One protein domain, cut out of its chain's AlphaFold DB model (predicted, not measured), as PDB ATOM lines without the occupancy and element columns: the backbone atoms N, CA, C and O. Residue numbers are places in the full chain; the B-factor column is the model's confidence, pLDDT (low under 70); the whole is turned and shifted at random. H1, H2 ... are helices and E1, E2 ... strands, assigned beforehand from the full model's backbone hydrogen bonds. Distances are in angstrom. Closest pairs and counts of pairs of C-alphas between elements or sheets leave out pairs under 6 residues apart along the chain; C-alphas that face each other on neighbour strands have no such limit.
ATOM      1  N   GLN A 324     250.591 157.246 179.487       95.38
ATOM      2  CA  GLN A 324     250.665 155.782 179.521       95.38
ATOM      3  C   GLN A 324     251.086 155.150 178.187       95.38
ATOM      4  O   GLN A 324     251.389 153.960 178.139       95.38
ATOM      5  N   PHE A 325     251.100 155.919 177.094       96.81
ATOM      6  CA  PHE A 325     251.417 155.407 175.764       96.81
ATOM      7  C   PHE A 325     252.835 155.832 175.357       96.81
ATOM      8  O   PHE A 325     253.097 157.035 175.218       96.81
ATOM      9  N   PRO A 326     253.779 154.893 175.171       95.06
ATOM     10  CA  PRO A 326     255.106 155.226 174.663       95.06
ATOM     11  C   PRO A 326     255.027 155.650 173.193       95.06
ATOM     12  O   PRO A 326     254.183 155.157 172.453       95.06
ATOM     13  N   MET A 327     255.937 156.513 172.733       97.50
ATOM     14  CA  MET A 327     256.091 156.729 171.289       97.50
ATOM     15  C   MET A 327     256.668 155.455 170.666       97.50
ATOM     16  O   MET A 327     257.786 155.061 170.996       97.50
ATOM     17  N   ALA A 328     255.914 154.809 169.779       97.00
ATOM     18  CA  ALA A 328     256.267 153.508 169.213       97.00
ATOM     19  C   ALA A 328     256.330 153.547 167.680       97.00
ATOM     20  O   ALA A 328     255.798 154.461 167.039       97.00
ATOM     21  N   THR A 329     257.003 152.554 167.095       97.19
ATOM     22  CA  THR A 329     257.048 152.349 165.642       97.19
ATOM     23  C   THR A 329     256.132 151.178 165.281       97.19
ATOM     24  O   THR A 329     256.343 150.082 165.805       97.19
ATOM     25  N   PRO A 330     255.120 151.385 164.424       97.25
ATOM     26  CA  PRO A 330     254.204 150.331 164.009       97.25
ATOM     27  C   PRO A 330     254.882 149.370 163.021       97.25
ATOM     28  O   PRO A 330     255.799 149.747 162.294       97.25
ATOM     29  N   VAL A 331     254.414 148.122 162.978       97.25
ATOM     30  CA  VAL A 331     255.003 147.042 162.159       97.25
ATOM     31  C   VAL A 331     253.980 146.279 161.311       97.25
ATOM     32  O   VAL A 331     254.371 145.528 160.427       97.25
ATOM     33  N   VAL A 332     252.682 146.467 161.557       97.12
ATOM     34  CA  VAL A 332     251.579 145.777 160.877       97.12
ATOM     35  C   VAL A 332     250.875 146.746 159.924       97.12
ATOM     36  O   VAL A 332     250.415 147.805 160.351       97.12
ATOM     37  N   ASP A 333     250.770 146.376 158.646       95.75
ATOM     38  CA  ASP A 333     250.088 147.171 157.609       95.75
ATOM     39  C   ASP A 333     248.553 147.021 157.632       95.75
ATOM     40  O   ASP A 333     247.837 147.851 157.068       95.75
ATOM     41  N   GLU A 334     248.029 145.979 158.285       95.50
ATOM     42  CA  GLU A 334     246.586 145.756 158.416       95.50
ATOM     43  C   GLU A 334     245.897 146.888 159.193       95.50
ATOM     44  O   GLU A 334     246.455 147.486 160.115       95.50
ATOM     45  N   GLN A 335     244.653 147.193 158.814       95.56
ATOM     46  CA  GLN A 335     243.852 148.195 159.510       95.56
ATOM     47  C   GLN A 335     243.234 147.602 160.776       95.56
ATOM     48  O   GLN A 335     242.422 146.680 160.699       95.56
ATOM     49  N   LEU A 336     243.509 148.220 161.923       95.44
ATOM     50  CA  LEU A 336     242.791 147.934 163.160       95.44
ATOM     51  C   LEU A 336     241.516 148.781 163.242       95.44
ATOM     52  O   LEU A 336     241.556 149.997 163.057       95.44
ATOM     53  N   ASN A 337     240.383 148.150 163.557       94.12
ATOM     54  CA  ASN A 337     239.115 148.836 163.816       94.12
ATOM     55  C   ASN A 337     238.754 148.689 165.292       94.12
ATOM     56  O   ASN A 337     238.371 147.604 165.712       94.12
ATOM     57  N   VAL A 338     238.853 149.766 166.073       90.12
ATOM     58  CA  VAL A 338     238.563 149.754 167.509       90.12
ATOM     59  C   VAL A 338     237.141 150.238 167.793       90.12
ATOM     60  O   VAL A 338     236.787 151.384 167.512       90.12
ATOM     61  N   GLY A 339     236.341 149.359 168.399       82.50
ATOM     62  CA  GLY A 339     234.972 149.629 168.839       82.50
ATOM     63  C   GLY A 339     234.690 149.080 170.241       82.50
ATOM     64  O   GLY A 339     235.592 148.940 171.066       82.50
ATOM     65  N   ASP A 340     233.427 148.764 170.512       67.69
ATOM     66  CA  ASP A 340     232.924 148.409 171.849       67.69
ATOM     67  C   ASP A 340     233.400 147.047 172.365       67.69
ATOM     68  O   ASP A 340     233.452 146.821 173.576       67.69
ATOM     69  N   GLU A 341     233.742 146.141 171.451       60.84
ATOM     70  CA  GLU A 341     234.023 144.740 171.772       60.84
ATOM     71  C   GLU A 341     235.490 144.477 172.138       60.84
ATOM     72  O   GLU A 341     235.779 143.581 172.926       60.84
ATOM     73  N   ILE A 342     236.420 145.304 171.651       56.19
ATOM     74  CA  ILE A 342     237.872 145.075 171.783       56.19
ATOM     75  C   ILE A 342     238.392 145.296 173.213       56.19
ATOM     76  O   ILE A 342     239.451 144.796 173.587       56.19
ATOM     77  N   LEU A 343     237.647 146.017 174.052       58.03
ATOM     78  CA  LEU A 343     238.183 146.576 175.298       58.03
ATOM     79  C   LEU A 343     237.780 145.831 176.573       58.03
ATOM     80  O   LEU A 343     238.338 146.114 177.636       58.03
ATOM     81  N   LYS A 344     236.817 144.904 176.503       61.16
ATOM     82  CA  LYS A 344     236.136 144.432 177.717       61.16
ATOM     83  C   LYS A 344     236.952 143.456 178.573       61.16
ATOM     84  O   LYS A 344     236.702 143.415 179.767       61.16
ATOM     85  N   ASN A 345     237.948 142.745 178.025       58.62
ATOM     86  CA  ASN A 345     238.597 141.635 178.753       58.62
ATOM     87  C   ASN A 345     240.129 141.517 178.621       58.62
ATOM     88  O   ASN A 345     240.706 140.585 179.178       58.62
ATOM     89  N   LEU A 346     240.814 142.420 177.911       69.56
ATOM     90  CA  LEU A 346     242.270 142.324 177.738       69.56
ATOM     91  C   LEU A 346     243.047 143.143 178.791       69.56
ATOM     92  O   LEU A 346     242.603 144.240 179.170       69.56
ATOM     93  N   PRO A 347     244.214 142.646 179.257       84.00
ATOM     94  CA  PRO A 347     245.189 143.440 180.006       84.00
ATOM     95  C   PRO A 347     245.565 144.725 179.252       84.00
ATOM     96  O   PRO A 347     245.683 144.715 178.026       84.00
ATOM     97  N   LEU A 348     245.709 145.846 179.969       87.44
ATOM     98  CA  LEU A 348     245.902 147.171 179.356       87.44
ATOM     99  C   LEU A 348     247.171 147.244 178.503       87.44
ATOM    100  O   LEU A 348     247.136 147.790 177.405       87.44
ATOM    101  N   ASP A 349     248.261 146.658 178.986       89.38
ATOM    102  CA  ASP A 349     249.543 146.558 178.289       89.38
ATOM    103  C   ASP A 349     249.397 145.844 176.939       89.38
ATOM    104  O   ASP A 349     249.920 146.312 175.929       89.38
ATOM    105  N   ARG A 350     248.616 144.758 176.892       89.38
ATOM    106  CA  ARG A 350     248.335 144.026 175.651       89.38
ATOM    107  C   ARG A 350     247.485 144.829 174.680       89.38
ATOM    108  O   ARG A 350     247.774 144.812 173.489       89.38
ATOM    109  N   VAL A 351     246.487 145.559 175.175       90.19
ATOM    110  CA  VAL A 351     245.672 146.455 174.337       90.19
ATOM    111  C   VAL A 351     246.528 147.577 173.748       90.19
ATOM    112  O   VAL A 351     246.419 147.864 172.560       90.19
ATOM    113  N   ILE A 352     247.408 148.188 174.547       94.12
ATOM    114  CA  ILE A 352     248.325 149.236 174.075       94.12
ATOM    115  C   ILE A 352     249.262 148.673 173.002       94.12
ATOM    116  O   ILE A 352     249.340 149.240 171.916       94.12
ATOM    117  N   GLN A 353     249.914 147.535 173.265       93.75
ATOM    118  CA  GLN A 353     250.805 146.875 172.302       93.75
ATOM    119  C   GLN A 353     250.089 146.530 170.990       93.75
ATOM    120  O   GLN A 353     250.643 146.738 169.911       93.75
ATOM    121  N   ASP A 354     248.859 146.015 171.073       93.19
ATOM    122  CA  ASP A 354     248.077 145.655 169.894       93.19
ATOM    123  C   ASP A 354     247.651 146.882 169.084       93.19
ATOM    124  O   ASP A 354     247.779 146.883 167.864       93.19
ATOM    125  N   ILE A 355     247.229 147.971 169.728       95.31
ATOM    126  CA  ILE A 355     246.941 149.217 169.006       95.31
ATOM    127  C   ILE A 355     248.219 149.749 168.345       95.31
ATOM    128  O   ILE A 355     248.207 150.071 167.157       95.31
ATOM    129  N   GLN A 356     249.333 149.794 169.084       97.19
ATOM    130  CA  GLN A 356     250.556 150.458 168.635       97.19
ATOM    131  C   GLN A 356     251.331 149.725 167.539       97.19
ATOM    132  O   GLN A 356     252.172 150.332 166.871       97.19
ATOM    133  N   ARG A 357     251.064 148.433 167.315       97.06
ATOM    134  CA  ARG A 357     251.688 147.704 166.204       97.06
ATOM    135  C   ARG A 357     251.068 148.026 164.843       97.06
ATOM    136  O   ARG A 357     251.733 147.762 163.847       97.06
ATOM    137  N   HIS A 358     249.856 148.580 164.769       98.25
ATOM    138  CA  HIS A 358     249.164 148.826 163.498       98.25
ATOM    139  C   HIS A 358     249.471 150.216 162.929       98.25
ATOM    140  O   HIS A 358     249.337 151.233 163.608       98.25
ATOM    141  N   LYS A 359     249.832 150.278 161.642       98.50
ATOM    142  CA  LYS A 359     250.089 151.540 160.929       98.50
ATOM    143  C   LYS A 359     248.822 152.337 160.645       98.50
ATOM    144  O   LYS A 359     248.890 153.558 160.504       98.50
ATOM    145  N   LYS A 360     247.681 151.653 160.542       98.38
ATOM    146  CA  LYS A 360     246.389 152.243 160.196       98.38
ATOM    147  C   LYS A 360     245.348 151.879 161.248       98.38
ATOM    148  O   LYS A 360     245.025 150.706 161.415       98.38
ATOM    149  N   VAL A 361     244.798 152.880 161.937       97.94
ATOM    150  CA  VAL A 361     243.823 152.652 163.018       97.94
ATOM    151  C   VAL A 361     242.564 153.490 162.822       97.94
ATOM    152  O   VAL A 361     242.622 154.713 162.726       97.94
ATOM    153  N   PHE A 362     241.409 152.835 162.800       97.44
ATOM    154  CA  PHE A 362     240.108 153.478 162.955       97.44
ATOM    155  C   PHE A 362     239.609 153.268 164.386       97.44
ATOM    156  O   PHE A 362     239.676 152.150 164.890       97.44
ATOM    157  N   SER A 363     239.076 154.302 165.040       95.12
ATOM    158  CA  SER A 363     238.499 154.151 166.381       95.12
ATOM    159  C   SER A 363     237.248 154.999 166.600       95.12
ATOM    160  O   SER A 363     237.260 156.208 166.381       95.12
ATOM    161  N   SER A 364     236.186 154.389 167.132       92.75
ATOM    162  CA  SER A 364     235.037 155.113 167.711       92.75
ATOM    163  C   SER A 364     235.219 155.421 169.203       92.75
ATOM    164  O   SER A 364     234.346 155.992 169.860       92.75
ATOM    165  N   ARG A 365     236.368 155.039 169.771       90.88
ATOM    166  CA  ARG A 365     236.724 155.224 171.178       90.88
ATOM    167  C   ARG A 365     237.895 156.202 171.297       90.88
ATOM    168  O   ARG A 365     238.946 156.012 170.687       90.88
ATOM    169  N   LEU A 366     237.715 157.236 172.116       93.19
ATOM    170  CA  LEU A 366     238.671 158.336 172.264       93.19
ATOM    171  C   LEU A 366     240.068 157.862 172.689       93.19
ATOM    172  O   LEU A 366     241.042 158.108 171.988       93.19
ATOM    173  N   HIS A 367     240.178 157.170 173.825       93.69
ATOM    174  CA  HIS A 367     241.479 156.785 174.386       93.69
ATOM    175  C   HIS A 367     242.244 155.748 173.555       93.69
ATOM    176  O   HIS A 367     243.462 155.866 173.463       93.69
ATOM    177  N   PRO A 368     241.590 154.787 172.877       94.25
ATOM    178  CA  PRO A 368     242.270 153.987 171.864       94.25
ATOM    179  C   PRO A 368     242.787 154.797 170.675       94.25
ATOM    180  O   PRO A 368     243.870 154.496 170.181       94.25
ATOM    181  N   LEU A 369     242.078 155.849 170.241       96.62
ATOM    182  CA  LEU A 369     242.623 156.758 169.230       96.62
ATOM    183  C   LEU A 369     243.837 157.514 169.779       96.62
ATOM    184  O   LEU A 369     244.854 157.581 169.100       96.62
ATOM    185  N   LEU A 370     243.765 158.031 171.010       97.38
ATOM    186  CA  LEU A 370     244.890 158.697 171.676       97.38
ATOM    187  C   LEU A 370     246.126 157.784 171.756       97.38
ATOM    188  O   LEU A 370     247.238 158.232 171.492       97.38
ATOM    189  N   CYS A 371     245.924 156.494 172.045       97.56
ATOM    190  CA  CYS A 371     246.966 155.470 171.976       97.56
ATOM    191  C   CYS A 371     247.511 155.318 170.549       97.56
ATOM    192  O   CYS A 371     248.719 155.414 170.336       97.56
ATOM    193  N   ALA A 372     246.638 155.171 169.550       98.06
ATOM    194  CA  ALA A 372     247.043 155.038 168.152       98.06
ATOM    195  C   ALA A 372     247.872 156.232 167.656       98.06
ATOM    196  O   ALA A 372     248.863 156.026 166.963       98.06
ATOM    197  N   LEU A 373     247.553 157.464 168.070       98.56
ATOM    198  CA  LEU A 373     248.309 158.668 167.693       98.56
ATOM    199  C   LEU A 373     249.799 158.607 168.079       98.56
ATOM    200  O   LEU A 373     250.622 159.263 167.451       98.56
ATOM    201  N   THR A 374     250.175 157.805 169.076       98.50
ATOM    202  CA  THR A 374     251.583 157.645 169.496       98.50
ATOM    203  C   THR A 374     252.392 156.673 168.626       98.50
ATOM    204  O   THR A 374     253.580 156.449 168.875       98.50
ATOM    205  N   SER A 375     251.772 156.080 167.603       98.31
ATOM    206  CA  SER A 375     252.372 155.004 166.805       98.31
ATOM    207  C   SER A 375     251.930 154.999 165.341       98.31
ATOM    208  O   SER A 375     252.791 155.051 164.467       98.31
ATOM    209  N   ALA A 376     250.625 154.964 165.072       98.31
ATOM    210  CA  ALA A 376     250.049 154.809 163.745       98.31
ATOM    211  C   ALA A 376     250.515 155.904 162.772       98.31
ATOM    212  O   ALA A 376     250.690 157.065 163.141       98.31
ATOM    213  N   GLU A 377     250.681 155.532 161.505       98.50
ATOM    214  CA  GLU A 377     251.007 156.458 160.417       98.50
ATOM    215  C   GLU A 377     249.762 157.230 159.972       98.50
ATOM    216  O   GLU A 377     249.826 158.428 159.692       98.50
ATOM    217  N   THR A 378     248.611 156.551 159.940       98.56
ATOM    218  CA  THR A 378     247.320 157.165 159.625       98.56
ATOM    219  C   THR A 378     246.236 156.716 160.591       98.56
ATOM    220  O   THR A 378     246.175 155.551 160.996       98.56
ATOM    221  N   VAL A 379     245.339 157.637 160.940       98.50
ATOM    222  CA  VAL A 379     244.193 157.328 161.795       98.50
ATOM    223  C   VAL A 379     242.899 157.918 161.253       98.50
ATOM    224  O   VAL A 379     242.917 158.886 160.496       98.50
ATOM    225  N   ALA A 380     241.778 157.331 161.654       98.06
ATOM    226  CA  ALA A 380     240.434 157.839 161.416       98.06
ATOM    227  C   ALA A 380     239.573 157.616 162.664       98.06
ATOM    228  O   ALA A 380     239.865 156.753 163.496       98.06
ATOM    229  N   TYR A 381     238.494 158.380 162.797       97.00
ATOM    230  CA  TYR A 381     237.620 158.285 163.961       97.00
ATOM    231  C   TYR A 381     236.153 158.506 163.621       97.00
ATOM    232  O   TYR A 381     235.819 158.984 162.537       97.00
ATOM    233  N   SER A 382     235.285 158.153 164.564       94.31
ATOM    234  CA  SER A 382     233.867 158.503 164.545       94.31
ATOM    235  C   SER A 382     233.463 158.952 165.941       94.31
ATOM    236  O   SER A 382     233.751 158.264 166.923       94.31
ATOM    237  N   GLU A 383     232.798 160.095 166.028       90.94
ATOM    238  CA  GLU A 383     232.194 160.574 167.262       90.94
ATOM    239  C   GLU A 383     231.081 159.629 167.727       90.94
ATOM    240  O   GLU A 383     230.455 158.912 166.940       90.94
ATOM    241  N   GLN A 384     230.847 159.625 169.040       86.62
ATOM    242  CA  GLN A 384     229.768 158.857 169.654       86.62
ATOM    243  C   GLN A 384     228.562 159.782 169.880       86.62
ATOM    244  O   GLN A 384     228.749 160.832 170.507       86.62
ATOM    245  N   PRO A 385     227.359 159.427 169.394       85.19
ATOM    246  CA  PRO A 385     226.146 160.192 169.660       85.19
ATOM    247  C   PRO A 385     225.667 160.016 171.108       85.19
ATOM    248  O   PRO A 385     225.903 158.983 171.745       85.19
ATOM    249  N   ALA A 386     224.968 161.023 171.636       84.62
ATOM    250  CA  ALA A 386     224.260 160.920 172.907       84.62
ATOM    251  C   ALA A 386     222.973 160.100 172.724       84.62
ATOM    252  O   ALA A 386     221.922 160.648 172.393       84.62
ATOM    253  N   GLY A 387     223.051 158.786 172.945       80.19
ATOM    254  CA  GLY A 387     221.912 157.886 172.731       80.19
ATOM    255  C   GLY A 387     221.460 157.911 171.269       80.19
ATOM    256  O   GLY A 387     222.295 157.797 170.378       80.19
ATOM    257  N   ASP A 388     220.160 158.118 171.042       77.81
ATOM    258  CA  ASP A 388     219.556 158.185 169.700       77.81
ATOM    259  C   ASP A 388     219.532 159.611 169.105       77.81
ATOM    260  O   ASP A 388     218.825 159.872 168.132       77.81
ATOM    261  N   THR A 389     220.259 160.566 169.697       80.31
ATOM    262  CA  THR A 389     220.311 161.954 169.200       80.31
ATOM    263  C   THR A 389     221.428 162.166 168.173       80.31
ATOM    264  O   THR A 389     222.411 161.430 168.142       80.31
ATOM    265  N   GLU A 390     221.327 163.231 167.371       84.88
ATOM    266  CA  GLU A 390     222.411 163.667 166.470       84.88
ATOM    267  C   GLU A 390     223.550 164.403 167.205       84.88
ATOM    268  O   GLU A 390     224.566 164.748 166.603       84.88
ATOM    269  N   ILE A 391     223.407 164.642 168.513       85.69
ATOM    270  CA  ILE A 391     224.382 165.389 169.309       85.69
ATOM    271  C   ILE A 391     225.588 164.497 169.592       85.69
ATOM    272  O   ILE A 391     225.503 163.492 170.303       85.69
ATOM    273  N   VAL A 392     226.738 164.897 169.061       89.12
ATOM    274  CA  VAL A 392     228.012 164.193 169.225       89.12
ATOM    275  C   VAL A 392     228.724 164.552 170.530       89.12
ATOM    276  O   VAL A 392     228.482 165.588 171.153       89.12
ATOM    277  N   SER A 393     229.652 163.693 170.958       87.00
ATOM    278  CA  SER A 393     230.384 163.884 172.214       87.00
ATOM    279  C   SER A 393     231.270 165.137 172.227       87.00
ATOM    280  O   SER A 393     231.402 165.773 173.276       87.00
ATOM    281  N   GLY A 394     231.871 165.483 171.082       88.94
ATOM    282  CA  GLY A 394     232.806 166.603 170.918       88.94
ATOM    283  C   GLY A 394     234.205 166.350 171.497       88.94
ATOM    284  O   GLY A 394     235.062 167.243 171.491       88.94
ATOM    285  N   LYS A 395     234.460 165.142 172.012       91.62
ATOM    286  CA  LYS A 395     235.726 164.788 172.663       91.62
ATOM    287  C   LYS A 395     236.873 164.679 171.666       91.62
ATOM    288  O   LYS A 395     237.965 165.156 171.962       91.62
ATOM    289  N   PHE A 396     236.635 164.085 170.493       94.69
ATOM    290  CA  PHE A 396     237.689 163.926 169.491       94.69
ATOM    291  C   PHE A 396     238.105 165.281 168.943       94.69
ATOM    292  O   PHE A 396     239.297 165.561 168.875       94.69
ATOM    293  N   ARG A 397     237.134 166.157 168.646       93.50
ATOM    294  CA  ARG A 397     237.412 167.542 168.241       93.50
ATOM    295  C   ARG A 397     238.357 168.234 169.226       93.50
ATOM    296  O   ARG A 397     239.377 168.769 168.807       93.50
ATOM    297  N   SER A 398     238.012 168.194 170.512       95.19
ATOM    298  CA  SER A 398     238.771 168.873 171.568       95.19
ATOM    299  C   SER A 398     240.202 168.329 171.657       95.19
ATOM    300  O   SER A 398     241.159 169.092 171.617       95.19
ATOM    301  N   MET A 399     240.351 167.000 171.674       97.06
ATOM    302  CA  MET A 399     241.651 166.326 171.704       97.06
ATOM    303  C   MET A 399     242.510 166.640 170.467       97.06
ATOM    304  O   MET A 399     243.708 166.877 170.588       97.06
ATOM    305  N   LEU A 400     241.922 166.647 169.267       97.62
ATOM    306  CA  LEU A 400     242.656 166.900 168.024       97.62
ATOM    307  C   LEU A 400     243.122 168.356 167.914       97.62
ATOM    308  O   LEU A 400     244.233 168.590 167.444       97.62
ATOM    309  N   ILE A 401     242.329 169.320 168.385       96.75
ATOM    310  CA  ILE A 401     242.751 170.727 168.463       96.75
ATOM    311  C   ILE A 401     243.905 170.877 169.457       96.75
ATOM    312  O   ILE A 401     244.921 171.474 169.119       96.75
ATOM    313  N   ASP A 402     243.793 170.268 170.633       97.31
ATOM    314  CA  ASP A 402     244.826 170.280 171.671       97.31
ATOM    315  C   ASP A 402     246.194 169.755 171.178       97.31
ATOM    316  O   ASP A 402     247.247 170.263 171.592       97.31
ATOM    317  N   ILE A 403     246.174 168.724 170.322       98.31
ATOM    318  CA  ILE A 403     247.366 168.049 169.783       98.31
ATOM    319  C   ILE A 403     247.886 168.741 168.515       98.31
ATOM    320  O   ILE A 403     249.080 169.015 168.407       98.31
ATOM    321  N   PHE A 404     247.008 169.004 167.542       98.19
ATOM    322  CA  PHE A 404     247.377 169.412 166.180       98.19
ATOM    323  C   PHE A 404     247.036 170.869 165.845       98.19
ATOM    324  O   PHE A 404     247.394 171.342 164.768       98.19
ATOM    325  N   GLY A 405     246.306 171.575 166.711       97.06
ATOM    326  CA  GLY A 405     245.802 172.927 166.448       97.06
ATOM    327  C   GLY A 405     244.699 172.993 165.384       97.06
ATOM    328  O   GLY A 405     244.374 174.077 164.906       97.06
ATOM    329  N   ARG A 406     244.136 171.848 164.970       96.06
ATOM    330  CA  ARG A 406     243.108 171.758 163.921       96.06
ATOM    331  C   ARG A 406     242.224 170.525 164.078       96.06
ATOM    332  O   ARG A 406     242.562 169.586 164.793       96.06
ATOM    333  N   THR A 407     241.108 170.520 163.360       94.94
ATOM    334  CA  THR A 407     240.194 169.378 163.261       94.94
ATOM    335  C   THR A 407     240.450 168.564 161.995       94.94
ATOM    336  O   THR A 407     241.119 169.016 161.065       94.94
ATOM    337  N   TYR A 408     239.890 167.357 161.964       95.94
ATOM    338  CA  TYR A 408     239.921 166.455 160.818       95.94
ATOM    339  C   TYR A 408     238.501 165.940 160.538       95.94
ATOM    340  O   TYR A 408     237.696 165.882 161.466       95.94
ATOM    341  N   PRO A 409     238.155 165.600 159.287       94.62
ATOM    342  CA  PRO A 409     236.844 165.040 158.978       94.62
ATOM    343  C   PRO A 409     236.676 163.638 159.577       94.62
ATOM    344  O   PRO A 409     237.581 162.805 159.511       94.62
ATOM    345  N   GLU A 410     235.495 163.365 160.132       94.31
ATOM    346  CA  GLU A 410     235.142 162.034 160.628       94.31
ATOM    347  C   GLU A 410     235.169 160.990 159.506       94.31
ATOM    348  O   GLU A 410     234.884 161.283 158.345       94.31
ATOM    349  N   LYS A 411     235.490 159.743 159.867       94.81
ATOM    350  CA  LYS A 411     235.535 158.566 158.982       94.81
ATOM    351  C   LYS A 411     236.504 158.680 157.796       94.81
ATOM    352  O   LYS A 411     236.546 157.782 156.958       94.81
ATOM    353  N   ALA A 412     237.328 159.723 157.755       97.19
ATOM    354  CA  ALA A 412     238.397 159.898 156.786       97.19
ATOM    355  C   ALA A 412     239.760 159.706 157.460       97.19
ATOM    356  O   ALA A 412     240.015 160.232 158.543       97.19
ATOM    357  N   PHE A 413     240.638 158.943 156.810       98.06
ATOM    358  CA  PHE A 413     241.998 158.747 157.298       98.06
ATOM    359  C   PHE A 413     242.850 159.986 157.052       98.06
ATOM    360  O   PHE A 413     242.841 160.551 155.959       98.06
ATOM    361  N   PHE A 414     243.628 160.366 158.059       98.44
ATOM    362  CA  PHE A 414     244.619 161.428 157.966       98.44
ATOM    363  C   PHE A 414     245.972 160.960 158.496       98.44
ATOM    364  O   PHE A 414     246.044 160.091 159.365       98.44
ATOM    365  N   ALA A 415     247.043 161.542 157.959       98.31
ATOM    366  CA  ALA A 415     248.403 161.283 158.414       98.31
ATOM    367  C   ALA A 415     248.653 161.922 159.786       98.31
ATOM    368  O   ALA A 415     248.287 163.081 160.018       98.31
ATOM    369  N   VAL A 416     249.287 161.168 160.681       98.44
ATOM    370  CA  VAL A 416     249.623 161.624 162.032       98.44
ATOM    371  C   VAL A 416     250.911 162.447 161.996       98.44
ATOM    372  O   VAL A 416     251.971 161.950 161.621       98.44
ATOM    373  N   ASP A 417     250.835 163.703 162.438       98.38
ATOM    374  CA  ASP A 417     252.025 164.513 162.718       98.38
ATOM    375  C   ASP A 417     252.660 164.035 164.034       98.38
ATOM    376  O   ASP A 417     252.236 164.404 165.134       98.38
ATOM    377  N   ARG A 418     253.671 163.170 163.916       97.44
ATOM    378  CA  ARG A 418     254.360 162.563 165.066       97.44
ATOM    379  C   ARG A 418     255.086 163.587 165.937       97.44
ATOM    380  O   ARG A 418     255.204 163.372 167.147       97.44
ATOM    381  N   ASP A 419     255.540 164.695 165.360       98.31
ATOM    382  CA  ASP A 419     256.225 165.745 166.111       98.31
ATOM    383  C   ASP A 419     255.224 166.541 166.952       98.31
ATOM    384  O   ASP A 419     255.506 166.867 168.107       98.31
ATOM    385  N   ALA A 420     254.029 166.811 166.416       98.56
ATOM    386  CA  ALA A 420     252.936 167.418 167.176       98.56
ATOM    387  C   ALA A 420     252.506 166.539 168.358       98.56
ATOM    388  O   ALA A 420     252.414 167.035 169.483       98.56
ATOM    389  N   VAL A 421     252.343 165.229 168.139       98.69
ATOM    390  CA  VAL A 421     252.025 164.271 169.214       98.69
ATOM    391  C   VAL A 421     253.129 164.242 170.276       98.69
ATOM    392  O   VAL A 421     252.833 164.283 171.469       98.69
ATOM    393  N   SER A 422     254.401 164.242 169.867       98.44
ATOM    394  CA  SER A 422     255.539 164.232 170.797       98.44
ATOM    395  C   SER A 422     255.604 165.507 171.648       98.44
ATOM    396  O   SER A 422     255.778 165.427 172.865       98.44
ATOM    397  N   ARG A 423     255.398 166.687 171.040       98.56
ATOM    398  CA  ARG A 423     255.318 167.968 171.769       98.56
ATOM    399  C   ARG A 423     254.141 167.997 172.739       98.56
ATOM    400  O   ARG A 423     254.295 168.461 173.868       98.56
ATOM    401  N   TYR A 424     252.983 167.490 172.314       98.56
ATOM    402  CA  TYR A 424     251.807 167.369 173.169       98.56
ATOM    403  C   TYR A 424     252.090 166.473 174.375       98.56
ATOM    404  O   TYR A 424     251.902 166.905 175.509       98.56
ATOM    405  N   LYS A 425     252.624 165.266 174.150       98.25
ATOM    406  CA  LYS A 425     252.970 164.322 175.219       98.25
ATOM    407  C   LYS A 425     253.959 164.929 176.214       98.25
ATOM    408  O   LYS A 425     253.726 164.832 177.413       98.25
TER     409      LYS A 425
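What this domain is: This is residues 324 to 425 of the 450 residues of the protein "Methyltransferase domain-containing protein" of Bradyrhizobium sp. OK095 (UniProt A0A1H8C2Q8). A small sheet of three parallel strands has the helix H2 packed along one face, while the other face is bare of named helices. H2 lies near the middle of the whole, with H1 on one side of it and H3 on the other; H4 meets H3 in a corner, and the loop of residues 382 to 394 reaches far out to one end. The printed part has 102 residues with four named helices and three named strands, in the order E1 H1 E2 H2 E3 H3 H4. The sheet runs E1 E2 E3, all parallel, and the class is mixed, helices and strands. The whole is compact, with a radius of gyration of the C-alphas of 13.1 A and spans of 38 by 34 by 23 A.

How they stand to each other: In the sheet, E1, residues 332 to 338, and E2, residues 358 to 363, are parallel at 14 degrees, with N 338 and O 362 within hydrogen-bond range at 2.8 A. E3, residues 378 to 381, is parallel to E2 at 12 degrees, with N 363 and O 380 at 3.0 A. Residues 378 to 379 of E3 also make a short antiparallel pairing with residues 414 to 415. H2, residues 366 to 373, is on the sheet at a height of 8.2 A, over E2 and along the strands at 19 degrees on the local plane. H1, residues 348 to 356, only grazes the sheet with residues 354 to 356. It touches H2 at a steep tilt of 52 degrees, the same way; their closest C-alphas, of Gln 356 and Ala 372, are 5.8 A apart. E1, H1, E2 and E2, H2, E3 are strand-helix-strand units, two parallel neighbour strands joined through a helix, each with a right-handed crossover. H3, residues 395 to 404, is close to H2 but not clearly touching, its Phe 396 C-alpha 6.3 A from that of Leu 366. H4, residues 418 to 425, touches H3, the closest C-alphas being those of Ile 403 and Tyr 424 at 5.6 A; their lines are only just about perpendicular at 70.4 degrees. H1 and H3 are apart. In H1, H2, H3 and H4 every O i to N i+4 pair is within hydrogen-bond range.

Where its parts are: E1 begins at C-alpha 332, (251.579, 145.777, 160.877), and spans 15.1 A; E2 spans 12.3 A and E3 10.7 A. H3, the longest helix by residues, spans 14.1 A from C-alpha 395 at (235.726, 164.788, 172.663). H1 spans 12.1 A, H2 10.7 A and H4 10.4 A, ending at C-alpha 425, (252.970, 164.322, 175.219).

The domain as a whole: The C-alphas farthest apart, those of Val 331 and Thr 389, are 38.4 A apart. The printed part has no cut. The links E3 to H3 and H3 to H4 are long, 13 residues each. The mean pLDDT of the printed part is 92.2, and residues 340 to 346 are under 70.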